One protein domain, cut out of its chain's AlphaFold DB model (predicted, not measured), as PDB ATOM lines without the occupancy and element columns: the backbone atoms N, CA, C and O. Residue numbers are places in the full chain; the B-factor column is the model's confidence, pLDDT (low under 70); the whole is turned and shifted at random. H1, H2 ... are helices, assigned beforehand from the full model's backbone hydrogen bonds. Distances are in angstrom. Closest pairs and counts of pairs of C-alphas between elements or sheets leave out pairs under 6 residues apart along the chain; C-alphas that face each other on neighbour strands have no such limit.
ATOM      1  N   PHE A   2     126.470 113.433  72.821       86.94
ATOM      2  CA  PHE A   2     126.417 112.737  71.524       86.94
ATOM      3  C   PHE A   2     125.984 111.271  71.656       86.94
ATOM      4  O   PHE A   2     125.096 110.835  70.938       86.94
ATOM      5  N   GLU A   3     126.523 110.544  72.637       91.81
ATOM      6  CA  GLU A   3     126.140 109.148  72.899       91.81
ATOM      7  C   GLU A   3     124.653 108.995  73.242       91.81
ATOM      8  O   GLU A   3     123.995 108.098  72.730       91.81
ATOM      9  N   VAL A   4     124.108 109.906  74.055       92.50
ATOM     10  CA  VAL A   4     122.685 109.902  74.432       92.50
ATOM     11  C   VAL A   4     121.793 110.283  73.255       92.50
ATOM     12  O   VAL A   4     120.744 109.681  73.066       92.50
ATOM     13  N   ALA A   5     122.207 111.252  72.436       93.25
ATOM     14  CA  ALA A   5     121.490 111.586  71.210       93.25
ATOM     15  C   ALA A   5     121.467 110.394  70.242       93.25
ATOM     16  O   ALA A   5     120.426 110.093  69.667       93.25
ATOM     17  N   LEU A   6     122.594 109.695  70.095       96.38
ATOM     18  CA  LEU A   6     122.718 108.541  69.211       96.38
ATOM     19  C   LEU A   6     121.908 107.340  69.715       96.38
ATOM     20  O   LEU A   6     121.233 106.692  68.920       96.38
ATOM     21  N   SER A   7     121.933 107.058  71.020       95.12
ATOM     22  CA  SER A   7     121.139 105.973  71.606       95.12
ATOM     23  C   SER A   7     119.642 106.271  71.544       95.12
ATOM     24  O   SER A   7     118.867 105.395  71.162       95.12
ATOM     25  N   ALA A   8     119.232 107.512  71.829       96.62
ATOM     26  CA  ALA A   8     117.851 107.953  71.672       96.62
ATOM     27  C   ALA A   8     117.403 107.871  70.210       96.62
ATOM     28  O   ALA A   8     116.328 107.349  69.929       96.62
ATOM     29  N   PHE A   9     118.244 108.318  69.274       97.94
ATOM     30  CA  PHE A   9     117.970 108.214  67.844       97.94
ATOM     31  C   PHE A   9     117.789 106.758  67.422       97.94
ATOM     32  O   PHE A   9     116.789 106.438  66.791       97.94
ATOM     33  N   ALA A  10     118.708 105.867  67.801       97.31
ATOM     34  CA  ALA A  10     118.616 104.448  67.474       97.31
ATOM     35  C   ALA A  10     117.345 103.809  68.057       97.31
ATOM     36  O   ALA A  10     116.649 103.081  67.352       97.31
ATOM     37  N   MET A  11     117.005 104.129  69.309       95.62
ATOM     38  CA  MET A  11     115.791 103.640  69.967       95.62
ATOM     39  C   MET A  11     114.524 104.124  69.255       95.62
ATOM     40  O   MET A  11     113.649 103.319  68.936       95.62
ATOM     41  N   PHE A  12     114.417 105.423  68.967       97.31
ATOM     42  CA  PHE A  12     113.266 105.976  68.254       97.31
ATOM     43  C   PHE A  12     113.184 105.455  66.824       97.31
ATOM     44  O   PHE A  12     112.106 105.087  66.380       97.31
ATOM     45  N   PHE A  13     114.306 105.354  66.115       96.62
ATOM     46  CA  PHE A  13     114.333 104.816  64.759       96.62
ATOM     47  C   PHE A  13     113.848 103.362  64.725       96.62
ATOM     48  O   PHE A  13     113.048 103.004  63.865       96.62
ATOM     49  N   ALA A  14     114.280 102.541  65.685       93.50
ATOM     50  CA  ALA A  14     113.859 101.149  65.789       93.50
ATOM     51  C   ALA A  14     112.384 100.995  66.195       93.50
ATOM     52  O   ALA A  14     111.712 100.101  65.696       93.50
ATOM     53  N   THR A  15     111.881 101.843  67.095       90.56
ATOM     54  CA  THR A  15     110.519 101.701  67.648       90.56
ATOM     55  C   THR A  15     109.434 102.407  66.844       90.56
ATOM     56  O   THR A  15     108.308 101.925  66.824       90.56
ATOM     57  N   ILE A  16     109.749 103.533  66.198       94.88
ATOM     58  CA  ILE A  16     108.829 104.263  65.309       94.88
ATOM     59  C   ILE A  16     108.821 103.631  63.912       94.88
ATOM     60  O   ILE A  16     107.833 103.740  63.194       94.88
ATOM     61  N   GLY A  17     109.927 102.996  63.508       93.88
ATOM     62  CA  GLY A  17     110.054 102.314  62.221       93.88
ATOM     63  C   GLY A  17     109.740 103.214  61.018       93.88
ATOM     64  O   GLY A  17     108.780 102.941  60.302       93.88
ATOM     65  N   PRO A  18     110.536 104.266  60.722       94.69
ATOM     66  CA  PRO A  18     110.225 105.229  59.654       94.69
ATOM     67  C   PRO A  18     109.939 104.595  58.285       94.69
ATOM     68  O   PRO A  18     109.067 105.050  57.547       94.69
ATOM     69  N   VAL A  19     110.669 103.524  57.953       93.38
ATOM     70  CA  VAL A  19     110.506 102.776  56.697       93.38
ATOM     71  C   VAL A  19     109.200 101.978  56.696       93.38
ATOM     72  O   VAL A  19     108.472 102.004  55.708       93.38
ATOM     73  N   GLU A  20     108.886 101.303  57.802       88.69
ATOM     74  CA  GLU A  20     107.643 100.542  57.968       88.69
ATOM     75  C   GLU A  20     106.426 101.469  57.892       88.69
ATOM     76  O   GLU A  20     105.509 101.230  57.106       88.69
ATOM     77  N   ALA A  21     106.466 102.587  58.620       90.12
ATOM     78  CA  ALA A  21     105.425 103.602  58.597       90.12
ATOM     79  C   ALA A  21     105.192 104.161  57.184       90.12
ATOM     80  O   ALA A  21     104.045 104.332  56.779       90.12
ATOM     81  N   ALA A  22     106.253 104.402  56.405       91.12
ATOM     82  CA  ALA A  22     106.132 104.875  55.026       91.12
ATOM     83  C   ALA A  22     105.503 103.827  54.088       91.12
ATOM     84  O   ALA A  22     104.679 104.177  53.241       91.12
ATOM     85  N   VAL A  23     105.852 102.545  54.249       88.25
ATOM     86  CA  VAL A  23     105.254 101.447  53.471       88.25
ATOM     87  C   VAL A  23     103.771 101.281  53.811       88.25
ATOM     88  O   VAL A  23     102.944 101.229  52.902       88.25
ATOM     89  N   LEU A  24     103.419 101.271  55.099       85.50
ATOM     90  CA  LEU A  24     102.025 101.205  55.548       85.50
ATOM     91  C   LEU A  24     101.236 102.435  55.087       85.50
ATOM     92  O   LEU A  24     100.123 102.305  54.580       85.50
ATOM     93  N   PHE A  25     101.822 103.629  55.165       85.94
ATOM     94  CA  PHE A  25     101.184 104.855  54.693       85.94
ATOM     95  C   PHE A  25     100.816 104.816  53.207       85.94
ATOM     96  O   PHE A  25      99.710 105.217  52.838       85.94
ATOM     97  N   ALA A  26     101.700 104.281  52.361       85.06
ATOM     98  CA  ALA A  26     101.426 104.123  50.935       85.06
ATOM     99  C   ALA A  26     100.194 103.235  50.667       85.06
ATOM    100  O   ALA A  26      99.466 103.479  49.706       85.06
ATOM    101  N   SER A  27      99.913 102.255  51.537       80.88
ATOM    102  CA  SER A  27      98.713 101.411  51.435       80.88
ATOM    103  C   SER A  27      97.418 102.140  51.820       80.88
ATOM    104  O   SER A  27      96.362 101.845  51.268       80.88
ATOM    105  N   ALA A  35      98.765 117.429  48.040       86.94
ATOM    106  CA  ALA A  35      98.216 118.267  49.105       86.94
ATOM    107  C   ALA A  35      97.585 117.437  50.237       86.94
ATOM    108  O   ALA A  35      97.855 117.692  51.412       86.94
ATOM    109  N   GLU A  36      96.795 116.416  49.897       85.06
ATOM    110  CA  GLU A  36      96.177 115.516  50.877       85.06
ATOM    111  C   GLU A  36      97.240 114.724  51.626       85.06
ATOM    112  O   GLU A  36      97.218 114.637  52.853       85.06
ATOM    113  N   ARG A  37      98.231 114.214  50.896       88.06
ATOM    114  CA  ARG A  37      99.330 113.440  51.461       88.06
ATOM    115  C   ARG A  37     100.129 114.231  52.491       88.06
ATOM    116  O   ARG A  37     100.443 113.718  53.566       88.06
ATOM    117  N   LEU A  38     100.408 115.497  52.184       91.25
ATOM    118  CA  LEU A  38     101.079 116.418  53.093       91.25
ATOM    119  C   LEU A  38     100.220 116.714  54.329       91.25
ATOM    120  O   LEU A  38     100.734 116.667  55.446       91.25
ATOM    121  N   ALA A  39      98.917 116.951  54.150       90.00
ATOM    122  CA  ALA A  39      97.995 117.201  55.256       90.00
ATOM    123  C   ALA A  39      97.881 115.998  56.210       90.00
ATOM    124  O   ALA A  39      97.970 116.169  57.428       90.00
ATOM    125  N   VAL A  40      97.733 114.781  55.672       90.00
ATOM    126  CA  VAL A  40      97.658 113.545  56.469       90.00
ATOM    127  C   VAL A  40      98.965 113.308  57.216       90.00
ATOM    128  O   VAL A  40      98.937 113.078  58.423       90.00
ATOM    129  N   SER A  41     100.103 113.416  56.526       92.00
ATOM    130  CA  SER A  41     101.422 113.159  57.115       92.00
ATOM    131  C   SER A  41     101.741 114.148  58.237       92.00
ATOM    132  O   SER A  41     102.141 113.733  59.322       92.00
ATOM    133  N   LEU A  42     101.493 115.449  58.029       94.75
ATOM    134  CA  LEU A  42     101.684 116.466  59.071       94.75
ATOM    135  C   LEU A  42     100.789 116.217  60.282       94.75
ATOM    136  O   LEU A  42     101.253 116.302  61.418       94.75
ATOM    137  N   LYS A  43      99.512 115.897  60.049       93.38
ATOM    138  CA  LYS A  43      98.569 115.625  61.133       93.38
ATOM    139  C   LYS A  43      98.993 114.389  61.928       93.38
ATOM    140  O   LYS A  43      99.032 114.453  63.153       93.38
ATOM    141  N   ALA A  44      99.347 113.298  61.252       93.88
ATOM    142  CA  ALA A  44      99.757 112.059  61.902       93.88
ATOM    143  C   ALA A  44     101.030 112.239  62.734       93.88
ATOM    144  O   ALA A  44     101.075 111.857  63.900       93.88
ATOM    145  N   ILE A  45     102.038 112.899  62.161       96.44
ATOM    146  CA  ILE A  45     103.305 113.181  62.838       96.44
ATOM    147  C   ILE A  45     103.112 114.130  64.010       96.44
ATOM    148  O   ILE A  45     103.677 113.889  65.074       96.44
ATOM    149  N   GLY A  46     102.295 115.173  63.855       97.25
ATOM    150  CA  GLY A  46     101.980 116.098  64.939       97.25
ATOM    151  C   GLY A  46     101.319 115.390  66.122       97.25
ATOM    152  O   GLY A  46     101.757 115.560  67.259       97.25
ATOM    153  N   ILE A  47     100.316 114.547  65.854       96.69
ATOM    154  CA  ILE A  47      99.625 113.770  66.892       96.69
ATOM    155  C   ILE A  47     100.590 112.787  67.559       96.69
ATOM    156  O   ILE A  47     100.701 112.785  68.783       96.69
ATOM    157  N   ALA A  48     101.319 111.986  66.778       96.81
ATOM    158  CA  ALA A  48     102.241 110.990  67.313       96.81
ATOM    159  C   ALA A  48     103.357 111.627  68.153       96.81
ATOM    160  O   ALA A  48     103.621 111.188  69.270       96.81
ATOM    161  N   THR A  49     103.961 112.711  67.656       97.81
ATOM    162  CA  THR A  49     104.986 113.466  68.395       97.81
ATOM    163  C   THR A  49     104.417 114.007  69.702       97.81
ATOM    164  O   THR A  49     105.061 113.885  70.740       97.81
ATOM    165  N   GLY A  50     103.200 114.562  69.676       97.50
ATOM    166  CA  GLY A  50     102.521 115.060  70.871       97.50
ATOM    167  C   GLY A  50     102.288 113.967  71.914       97.50
ATOM    168  O   GLY A  50     102.582 114.179  73.087       97.50
ATOM    169  N   ILE A  51     101.828 112.785  71.491       95.88
ATOM    170  CA  ILE A  51     101.616 111.632  72.378       95.88
ATOM    171  C   ILE A  51     102.942 111.160  72.979       95.88
ATOM    172  O   ILE A  51     103.039 110.997  74.194       95.88
ATOM    173  N   ILE A  52     103.976 110.974  72.153       96.44
ATOM    174  CA  ILE A  52     105.287 110.518  72.627       96.44
ATOM    175  C   ILE A  52     105.874 111.534  73.608       96.44
ATOM    176  O   ILE A  52     106.311 111.134  74.679       96.44
ATOM    177  N   LEU A  53     105.840 112.834  73.295       96.62
ATOM    178  CA  LEU A  53     106.319 113.886  74.197       96.62
ATOM    179  C   LEU A  53     105.528 113.934  75.503       96.62
ATOM    180  O   LEU A  53     106.122 114.092  76.566       96.62
ATOM    181  N   PHE A  54     104.205 113.777  75.435       95.38
ATOM    182  CA  PHE A  54     103.358 113.736  76.619       95.38
ATOM    183  C   PHE A  54     103.781 112.600  77.556       95.38
ATOM    184  O   PHE A  54     104.061 112.844  78.727       95.38
ATOM    185  N   PHE A  55     103.918 111.377  77.043       92.19
ATOM    186  CA  PHE A  55     104.386 110.256  77.858       92.19
ATOM    187  C   PHE A  55     105.839 110.429  78.300       92.19
ATOM    188  O   PHE A  55     106.157 110.149  79.448       92.19
ATOM    189  N   ALA A  56     106.717 110.952  77.448       93.19
ATOM    190  CA  ALA A  56     108.114 111.196  77.792       93.19
ATOM    191  C   ALA A  56     108.268 112.156  78.988       93.19
ATOM    192  O   ALA A  56     109.161 111.966  79.808       93.19
ATOM    193  N   LEU A  57     107.405 113.173  79.090       91.50
ATOM    194  CA  LEU A  57     107.464 114.197  80.138       91.50
ATOM    195  C   LEU A  57     106.650 113.842  81.386       91.50
ATOM    196  O   LEU A  57     107.112 114.085  82.495       91.50
ATOM    197  N   PHE A  58     105.451 113.288  81.211       90.19
ATOM    198  CA  PHE A  58     104.485 113.080  82.299       90.19
ATOM    199  C   PHE A  58     104.283 111.608  82.662       90.19
ATOM    200  O   PHE A  58     103.639 111.295  83.660       90.19
ATOM    201  N   GLY A  59     104.811 110.682  81.863       85.00
ATOM    202  CA  GLY A  59     104.518 109.261  81.997       85.00
ATOM    203  C   GLY A  59     104.955 108.666  83.334       85.00
ATOM    204  O   GLY A  59     104.226 107.846  83.879       85.00
ATOM    205  N   SER A  60     106.101 109.083  83.887       84.00
ATOM    206  CA  SER A  60     106.563 108.594  85.195       84.00
ATOM    207  C   SER A  60     105.616 109.000  86.323       84.00
ATOM    208  O   SER A  60     105.216 108.146  87.107       84.00
ATOM    209  N   GLU A  61     105.190 110.264  86.359       85.56
ATOM    210  CA  GLU A  61     104.297 110.766  87.410       85.56
ATOM    211  C   GLU A  61     102.902 110.140  87.326       85.56
ATOM    212  O   GLU A  61     102.310 109.788  88.346       85.56
ATOM    213  N   ILE A  62     102.392 109.931  86.107       85.12
ATOM    214  CA  ILE A  62     101.119 109.232  85.893       85.12
ATOM    215  C   ILE A  62     101.205 107.796  86.424       85.12
ATOM    216  O   ILE A  62     100.282 107.325  87.087       85.12
ATOM    217  N   LEU A  63     102.303 107.093  86.146       83.75
ATOM    218  CA  LEU A  63     102.498 105.713  86.592       83.75
ATOM    219  C   LEU A  63     102.603 105.611  88.111       83.75
ATOM    220  O   LEU A  63     101.961 104.746  88.708       83.75
ATOM    221  N   GLU A  64     103.353 106.518  88.734       85.50
ATOM    222  CA  GLU A  64     103.465 106.600  90.189       85.50
ATOM    223  C   GLU A  64     102.108 106.871  90.846       85.50
ATOM    224  O   GLU A  64     101.745 106.179  91.798       85.50
ATOM    225  N   ALA A  65     101.308 107.791  90.294       87.38
ATOM    226  CA  ALA A  65      99.957 108.075  90.779       87.38
ATOM    227  C   ALA A  65      99.010 106.864  90.673       87.38
ATOM    228  O   ALA A  65      98.100 106.710  91.488       87.38
ATOM    229  N   LEU A  66      99.229 105.990  89.688       85.38
ATOM    230  CA  LEU A  66      98.479 104.747  89.499       85.38
ATOM    231  C   LEU A  66      99.036 103.568  90.318       85.38
ATOM    232  O   LEU A  66      98.443 102.490  90.305       85.38
ATOM    233  N   GLY A  67     100.165 103.736  91.016       85.88
ATOM    234  CA  GLY A  67     100.844 102.653  91.730       85.88
ATOM    235  C   GLY A  67     101.465 101.598  90.805       85.88
ATOM    236  O   GLY A  67     101.632 100.446  91.205       85.88
ATOM    237  N   GLY A 113      91.543 113.053  57.841       62.12
ATOM    238  CA  GLY A 113      91.669 113.243  59.271       62.12
ATOM    239  C   GLY A 113      91.584 111.980  60.131       62.12
ATOM    240  O   GLY A 113      92.219 111.990  61.182       62.12
ATOM    241  N   GLU A 114      90.840 110.946  59.741       71.31
ATOM    242  CA  GLU A 114      90.715 109.686  60.489       71.31
ATOM    243  C   GLU A 114      91.923 108.778  60.276       71.31
ATOM    244  O   GLU A 114      92.459 108.268  61.254       71.31
ATOM    245  N   ILE A 115      92.403 108.652  59.032       72.81
ATOM    246  CA  ILE A 115      93.612 107.876  58.702       72.81
ATOM    247  C   ILE A 115      94.826 108.445  59.440       72.81
ATOM    248  O   ILE A 115      95.627 107.693  59.993       72.81
ATOM    249  N   ALA A 116      94.935 109.777  59.502       76.44
ATOM    250  CA  ALA A 116      96.008 110.449  60.226       76.44
ATOM    251  C   ALA A 116      96.043 110.091  61.720       76.44
ATOM    252  O   ALA A 116      97.113 110.077  62.313       76.44
ATOM    253  N   VAL A 117      94.882 109.833  62.329       79.12
ATOM    254  CA  VAL A 117      94.775 109.499  63.756       79.12
ATOM    255  C   VAL A 117      94.976 107.996  63.945       79.12
ATOM    256  O   VAL A 117      95.897 107.599  64.652       79.12
ATOM    257  N   PHE A 118      94.168 107.172  63.271       78.62
ATOM    258  CA  PHE A 118      94.218 105.716  63.361       78.62
ATOM    259  C   PHE A 118      94.216 105.059  61.967       78.62
ATOM    260  O   PHE A 118      93.317 105.335  61.162       78.62
ATOM    261  N   PRO A 119      95.140 104.119  61.691       77.69
ATOM    262  CA  PRO A 119      96.155 103.567  62.602       77.69
ATOM    263  C   PRO A 119      97.490 104.348  62.620       77.69
ATOM    264  O   PRO A 119      98.450 103.917  63.258       77.69
ATOM    265  N   LEU A 120      97.589 105.462  61.884       86.81
ATOM    266  CA  LEU A 120      98.874 106.071  61.530       86.81
ATOM    267  C   LEU A 120      99.570 106.762  62.710       86.81
ATOM    268  O   LEU A 120     100.692 106.393  63.051       86.81
ATOM    269  N   ALA A 121      98.924 107.733  63.366       88.00
ATOM    270  CA  ALA A 121      99.496 108.325  64.575       88.00
ATOM    271  C   ALA A 121      99.537 107.307  65.718       88.00
ATOM    272  O   ALA A 121     100.564 107.180  66.381       88.00
ATOM    273  N   THR A 122      98.451 106.559  65.916       86.88
ATOM    274  CA  THR A 122      98.379 105.432  66.847       86.88
ATOM    275  C   THR A 122      97.669 104.246  66.194       86.88
ATOM    276  O   THR A 122      96.610 104.438  65.598       86.88
ATOM    277  N   PRO A 123      98.186 103.009  66.319       81.69
ATOM    278  CA  PRO A 123      99.356 102.604  67.100       81.69
ATOM    279  C   PRO A 123     100.697 102.634  66.341       81.69
ATOM    280  O   PRO A 123     101.702 102.304  66.958       81.69
ATOM    281  N   ILE A 124     100.745 102.987  65.048       87.25
ATOM    282  CA  ILE A 124     101.960 102.799  64.228       87.25
ATOM    283  C   ILE A 124     103.110 103.710  64.687       87.25
ATOM    284  O   ILE A 124     104.155 103.219  65.099       87.25
ATOM    285  N   LEU A 125     102.935 105.037  64.642       93.00
ATOM    286  CA  LEU A 125     104.018 105.974  64.973       93.00
ATOM    287  C   LEU A 125     104.234 106.111  66.485       93.00
ATOM    288  O   LEU A 125     105.335 105.907  66.993       93.00
ATOM    289  N   ALA A 126     103.180 106.458  67.221       92.00
ATOM    290  CA  ALA A 126     103.183 106.484  68.677       92.00
ATOM    291  C   ALA A 126     102.745 105.119  69.212       92.00
ATOM    292  O   ALA A 126     101.707 104.982  69.856       92.00
ATOM    293  N   GLY A 127     103.536 104.092  68.914       86.56
ATOM    294  CA  GLY A 127     103.344 102.768  69.485       86.56
ATOM    295  C   GLY A 127     103.744 102.713  70.964       86.56
ATOM    296  O   GLY A 127     104.514 103.552  71.445       86.56
ATOM    297  N   PRO A 128     103.279 101.698  71.712       84.75
ATOM    298  CA  PRO A 128     103.659 101.509  73.113       84.75
ATOM    299  C   PRO A 128     105.179 101.337  73.295       84.75
ATOM    300  O   PRO A 128     105.720 101.753  74.320       84.75
ATOM    301  N   GLY A 129     105.892 100.810  72.292       87.50
ATOM    302  CA  GLY A 129     107.358 100.757  72.284       87.50
ATOM    303  C   GLY A 129     108.006 102.145  72.243       87.50
ATOM    304  O   GLY A 129     108.878 102.439  73.057       87.50
ATOM    305  N   ALA A 130     107.530 103.028  71.361       92.88
ATOM    306  CA  ALA A 130     108.028 104.399  71.260       92.88
ATOM    307  C   ALA A 130     107.704 105.216  72.524       92.88
ATOM    308  O   ALA A 130     108.579 105.899  73.054       92.88
ATOM    309  N   MET A 131     106.477 105.101  73.055       92.38
ATOM    310  CA  MET A 131     106.069 105.786  74.291       92.38
ATOM    311  C   MET A 131     106.892 105.327  75.504       92.38
ATOM    312  O   MET A 131     107.470 106.151  76.212       92.38
ATOM    313  N   SER A 132     106.986 104.012  75.728       89.31
ATOM    314  CA  SER A 132     107.738 103.461  76.861       89.31
ATOM    315  C   SER A 132     109.242 103.710  76.737       89.31
ATOM    316  O   SER A 132     109.885 104.047  77.731       89.31
ATOM    317  N   GLY A 133     109.798 103.635  75.525       92.00
ATOM    318  CA  GLY A 133     111.183 104.002  75.247       92.00
ATOM    319  C   GLY A 133     111.475 105.465  75.572       92.00
ATOM    320  O   GLY A 133     112.456 105.756  76.256       92.00
ATOM    321  N   ALA A 134     110.595 106.380  75.157       94.62
ATOM    322  CA  ALA A 134     110.733 107.804  75.455       94.62
ATOM    323  C   ALA A 134     110.721 108.079  76.963       94.62
ATOM    324  O   ALA A 134     111.566 108.817  77.466       94.62
ATOM    325  N   MET A 135     109.800 107.442  77.687       92.25
ATOM    326  CA  MET A 135     109.708 107.531  79.144       92.25
ATOM    327  C   MET A 135     110.987 107.036  79.834       92.25
ATOM    328  O   MET A 135     111.493 107.712  80.723       92.25
ATOM    329  N   VAL A 136     111.547 105.891  79.421       90.38
ATOM    330  CA  VAL A 136     112.804 105.371  79.997       90.38
ATOM    331  C   VAL A 136     113.964 106.323  79.740       90.38
ATOM    332  O   VAL A 136     114.733 106.623  80.654       90.38
ATOM    333  N   LEU A 137     114.095 106.807  78.504       93.56
ATOM    334  CA  LEU A 137     115.152 107.744  78.136       93.56
ATOM    335  C   LEU A 137     115.053 109.034  78.961       93.56
ATOM    336  O   LEU A 137     116.063 109.492  79.491       93.56
ATOM    337  N   MET A 138     113.848 109.586  79.126       93.56
ATOM    338  CA  MET A 138     113.631 110.801  79.917       93.56
ATOM    339  C   MET A 138     113.840 110.587  81.415       93.56
ATOM    340  O   MET A 138     114.456 111.436  82.059       93.56
ATOM    341  N   ALA A 139     113.403 109.449  81.962       89.69
ATOM    342  CA  ALA A 139     113.635 109.092  83.360       89.69
ATOM    343  C   ALA A 139     115.139 108.965  83.665       89.69
ATOM    344  O   ALA A 139     115.623 109.524  84.650       89.69
ATOM    345  N   ASN A 140     115.901 108.320  82.775       89.56
ATOM    346  CA  ASN A 140     117.359 108.197  82.895       89.56
ATOM    347  C   ASN A 140     118.094 109.537  82.720       89.56
ATOM    348  O   ASN A 140     119.199 109.711  83.231       89.56
ATOM    349  N   ALA A 141     117.491 110.490  82.005       91.00
ATOM    350  CA  ALA A 141     118.011 111.844  81.825       91.00
ATOM    351  C   ALA A 141     117.536 112.836  82.907       91.00
ATOM    352  O   ALA A 141     117.836 114.032  82.811       91.00
ATOM    353  N   SER A 142     116.798 112.377  83.925       83.75
ATOM    354  CA  SER A 142     116.301 113.233  85.006       83.75
ATOM    355  C   SER A 142     117.445 113.976  85.712       83.75
ATOM    356  O   SER A 142     118.552 113.465  85.894       83.75
ATOM    357  N   GLY A 143     117.212 115.254  86.029       83.81
ATOM    358  CA  GLY A 143     118.225 116.143  86.613       83.81
ATOM    359  C   GLY A 143     119.299 116.652  85.638       83.81
ATOM    360  O   GLY A 143     120.141 117.453  86.038       83.81
ATOM    361  N   GLN A 144     119.277 116.243  84.363       91.75
ATOM    362  CA  GLN A 144     120.257 116.649  83.351       91.75
ATOM    363  C   GLN A 144     119.559 117.252  82.118       91.75
ATOM    364  O   GLN A 144     119.334 116.554  81.125       91.75
ATOM    365  N   PRO A 145     119.255 118.564  82.121       90.00
ATOM    366  CA  PRO A 145     118.406 119.188  81.100       90.00
ATOM    367  C   PRO A 145     118.969 119.042  79.681       90.00
ATOM    368  O   PRO A 145     118.229 118.894  78.715       90.00
ATOM    369  N   TRP A 146     120.293 119.008  79.538       92.81
ATOM    370  CA  TRP A 146     120.929 118.867  78.230       92.81
ATOM    371  C   TRP A 146     120.769 117.465  77.621       92.81
ATOM    372  O   TRP A 146     120.714 117.324  76.400       92.81
ATOM    373  N   HIS A 147     120.653 116.426  78.453       94.31
ATOM    374  CA  HIS A 147     120.347 115.072  77.990       94.31
ATOM    375  C   HIS A 147     118.887 114.964  77.536       94.31
ATOM    376  O   HIS A 147     118.623 114.365  76.497       94.31
ATOM    377  N   GLN A 148     117.961 115.621  78.238       94.12
ATOM    378  CA  GLN A 148     116.556 115.706  77.827       94.12
ATOM    379  C   GLN A 148     116.404 116.421  76.480       94.12
ATOM    380  O   GLN A 148     115.727 115.920  75.584       94.12
ATOM    381  N   VAL A 149     117.105 117.545  76.284       95.44
ATOM    382  CA  VAL A 149     117.135 118.255  74.993       95.44
ATOM    383  C   VAL A 149     117.685 117.364  73.877       95.44
ATOM    384  O   VAL A 149     117.134 117.356  72.779       95.44
ATOM    385  N   ALA A 150     118.732 116.577  74.146       96.31
ATOM    386  CA  ALA A 150     119.283 115.639  73.169       96.31
ATOM    387  C   ALA A 150     118.278 114.541  72.767       96.31
ATOM    388  O   ALA A 150     118.165 114.228  71.583       96.31
ATOM    389  N   ILE A 151     117.520 113.996  73.725       96.94
ATOM    390  CA  ILE A 151     116.477 112.987  73.477       96.94
ATOM    391  C   ILE A 151     115.339 113.579  72.640       96.94
ATOM    392  O   ILE A 151     114.936 112.991  71.639       96.94
ATOM    393  N   VAL A 152     114.851 114.764  73.013       96.62
ATOM    394  CA  VAL A 152     113.798 115.469  72.270       96.62
ATOM    395  C   VAL A 152     114.272 115.807  70.852       96.62
ATOM    396  O   VAL A 152     113.541 115.588  69.889       96.62
ATOM    397  N   GLY A 153     115.516 116.266  70.696       97.38
ATOM    398  CA  GLY A 153     116.120 116.510  69.387       97.38
ATOM    399  C   GLY A 153     116.200 115.249  68.522       97.38
ATOM    400  O   GLY A 153     115.881 115.301  67.336       97.38
ATOM    401  N   ALA A 154     116.557 114.106  69.114       97.81
ATOM    402  CA  ALA A 154     116.573 112.821  68.419       97.81
ATOM    403  C   ALA A 154     115.168 112.383  67.971       97.81
ATOM    404  O   ALA A 154     115.011 111.938  66.835       97.81
ATOM    405  N   LEU A 155     114.145 112.569  68.815       97.94
ATOM    406  CA  LEU A 155     112.749 112.322  68.444       97.94
ATOM    407  C   LEU A 155     112.350 113.160  67.223       97.94
ATOM    408  O   LEU A 155     111.872 112.610  66.234       97.94
ATOM    409  N   PHE A 156     112.590 114.475  67.252       98.12
ATOM    410  CA  PHE A 156     112.272 115.349  66.119       98.12
ATOM    411  C   PHE A 156     113.033 114.967  64.847       98.12
ATOM    412  O   PHE A 156     112.453 115.010  63.763       98.12
ATOM    413  N   ALA A 157     114.299 114.555  64.961       98.06
ATOM    414  CA  ALA A 157     115.077 114.083  63.821       98.06
ATOM    415  C   ALA A 157     114.458 112.824  63.191       98.06
ATOM    416  O   ALA A 157     114.290 112.771  61.973       98.06
ATOM    417  N   VAL A 158     114.061 111.839  64.003       98.19
ATOM    418  CA  VAL A 158     113.399 110.623  63.506       98.19
ATOM    419  C   VAL A 158     112.040 110.954  62.891       98.19
ATOM    420  O   VAL A 158     111.766 110.512  61.781       98.19
ATOM    421  N   MET A 159     111.221 111.791  63.534       97.81
ATOM    422  CA  MET A 159     109.925 112.200  62.978       97.81
ATOM    423  C   MET A 159     110.074 112.970  61.658       97.81
ATOM    424  O   MET A 159     109.264 112.785  60.753       97.81
ATOM    425  N   ALA A 160     111.121 113.787  61.507       97.81
ATOM    426  CA  ALA A 160     111.426 114.462  60.246       97.81
ATOM    427  C   ALA A 160     111.811 113.468  59.140       97.81
ATOM    428  O   ALA A 160     111.335 113.598  58.013       97.81
ATOM    429  N   ILE A 161     112.615 112.446  59.456       97.69
ATOM    430  CA  ILE A 161     112.932 111.362  58.512       97.69
ATOM    431  C   ILE A 161     111.649 110.630  58.107       97.69
ATOM    432  O   ILE A 161     111.399 110.454  56.916       97.69
ATOM    433  N   THR A 162     110.807 110.262  59.073       96.69
ATOM    434  CA  THR A 162     109.524 109.603  58.804       96.69
ATOM    435  C   THR A 162     108.633 110.453  57.901       96.69
ATOM    436  O   THR A 162     108.075 109.934  56.939       96.69
ATOM    437  N   PHE A 163     108.555 111.766  58.141       96.31
ATOM    438  CA  PHE A 163     107.815 112.691  57.282       96.31
ATOM    439  C   PHE A 163     108.315 112.672  55.841       96.31
ATOM    440  O   PHE A 163     107.515 112.558  54.917       96.31
ATOM    441  N   ILE A 164     109.633 112.768  55.646       96.12
ATOM    442  CA  ILE A 164     110.241 112.776  54.312       96.12
ATOM    443  C   ILE A 164     109.925 111.465  53.586       96.12
ATOM    444  O   ILE A 164     109.440 111.501  52.458       96.12
ATOM    445  N   LEU A 165     110.096 110.317  54.248       94.75
ATOM    446  CA  LEU A 165     109.800 109.007  53.657       94.75
ATOM    447  C   LEU A 165     108.317 108.846  53.297       94.75
ATOM    448  O   LEU A 165     107.983 108.298  52.246       94.75
ATOM    449  N   MET A 166     107.416 109.374  54.128       91.38
ATOM    450  CA  MET A 166     105.984 109.415  53.831       91.38
ATOM    451  C   MET A 166     105.634 110.351  52.670       91.38
ATOM    452  O   MET A 166     104.542 110.227  52.138       91.38
ATOM    453  N   LEU A 167     106.510 111.264  52.244       89.69
ATOM    454  CA  LEU A 167     106.266 112.158  51.105       89.69
ATOM    455  C   LEU A 167     106.875 111.675  49.782       89.69
ATOM    456  O   LEU A 167     106.455 112.158  48.731       89.69
ATOM    457  N   GLU A 168     107.832 110.744  49.799       81.81
ATOM    458  CA  GLU A 168     108.551 110.320  48.584       81.81
ATOM    459  C   GLU A 168     107.791 109.329  47.677       81.81
ATOM    460  O   GLU A 168     108.169 109.171  46.519       81.81
ATOM    461  N   ARG A 169     106.728 108.669  48.163       60.84
ATOM    462  CA  ARG A 169     105.937 107.674  47.387       60.84
ATOM    463  C   ARG A 169     104.500 108.046  47.019       60.84
ATOM    464  O   ARG A 169     104.315 108.943  46.190       60.84
TER     465      ARG A 169
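Overview. This is residues 2 to 27, 35 to 67 and 113 to 169 of the 169 residues of the protein "UPF0056 membrane protein" of Rhodomicrobium udaipurense JA643 (UniProt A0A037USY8). Two long helices, H3 and H6, run opposite ways side by side; H1 then H2 pack along H6, H4 and H5 cross H3, and residues 61 to 67 stick out past a kink in H3. The printed part has 116 residues, with six named helices in order H1 to H6, which hold 105 of them, and no named strand; the class is all helix, and the whole is compact, with a radius of gyration of the C-alphas of 14.2 A and spans of 42 by 34 by 19 A.

Arrangement. H1, residues 2 to 16, H5, residues 128 to 140, and H6, residues 145 to 167, form an up-and-down bundle, each running against the one before. H6 touches H1, closest C-alphas Phe 9 and Ala 154, 4.8 A, and H2, residues 18 to 27, closest Pro 18 and Thr 162, 4.5 A. H3, residues 35 to 65, touches H4, residues 113 to 125, closest C-alphas Ala 44 and Ala 116, 4.4 A. Every O i to N i+4 pair is within hydrogen-bond range in H1, H2, H5 and H6; H3 has 25 of 27, H4 3 of 9 and 1 of 10 O i to N i+3 pairs.

Along the chain. H1 begins at C-alpha 2 (126.417, 112.737, 71.524); H6, 33.1 A from first to last C-alpha, ends at C-alpha 167 (106.266, 112.158, 51.105). H3 spans 42.9 A.

Size, cuts and confidence. Across the cuts, C-alphas 27 and 35 are 17.0 A apart, 67 and 113 35.4 A. Residues 113 and 169 have pLDDT under 70.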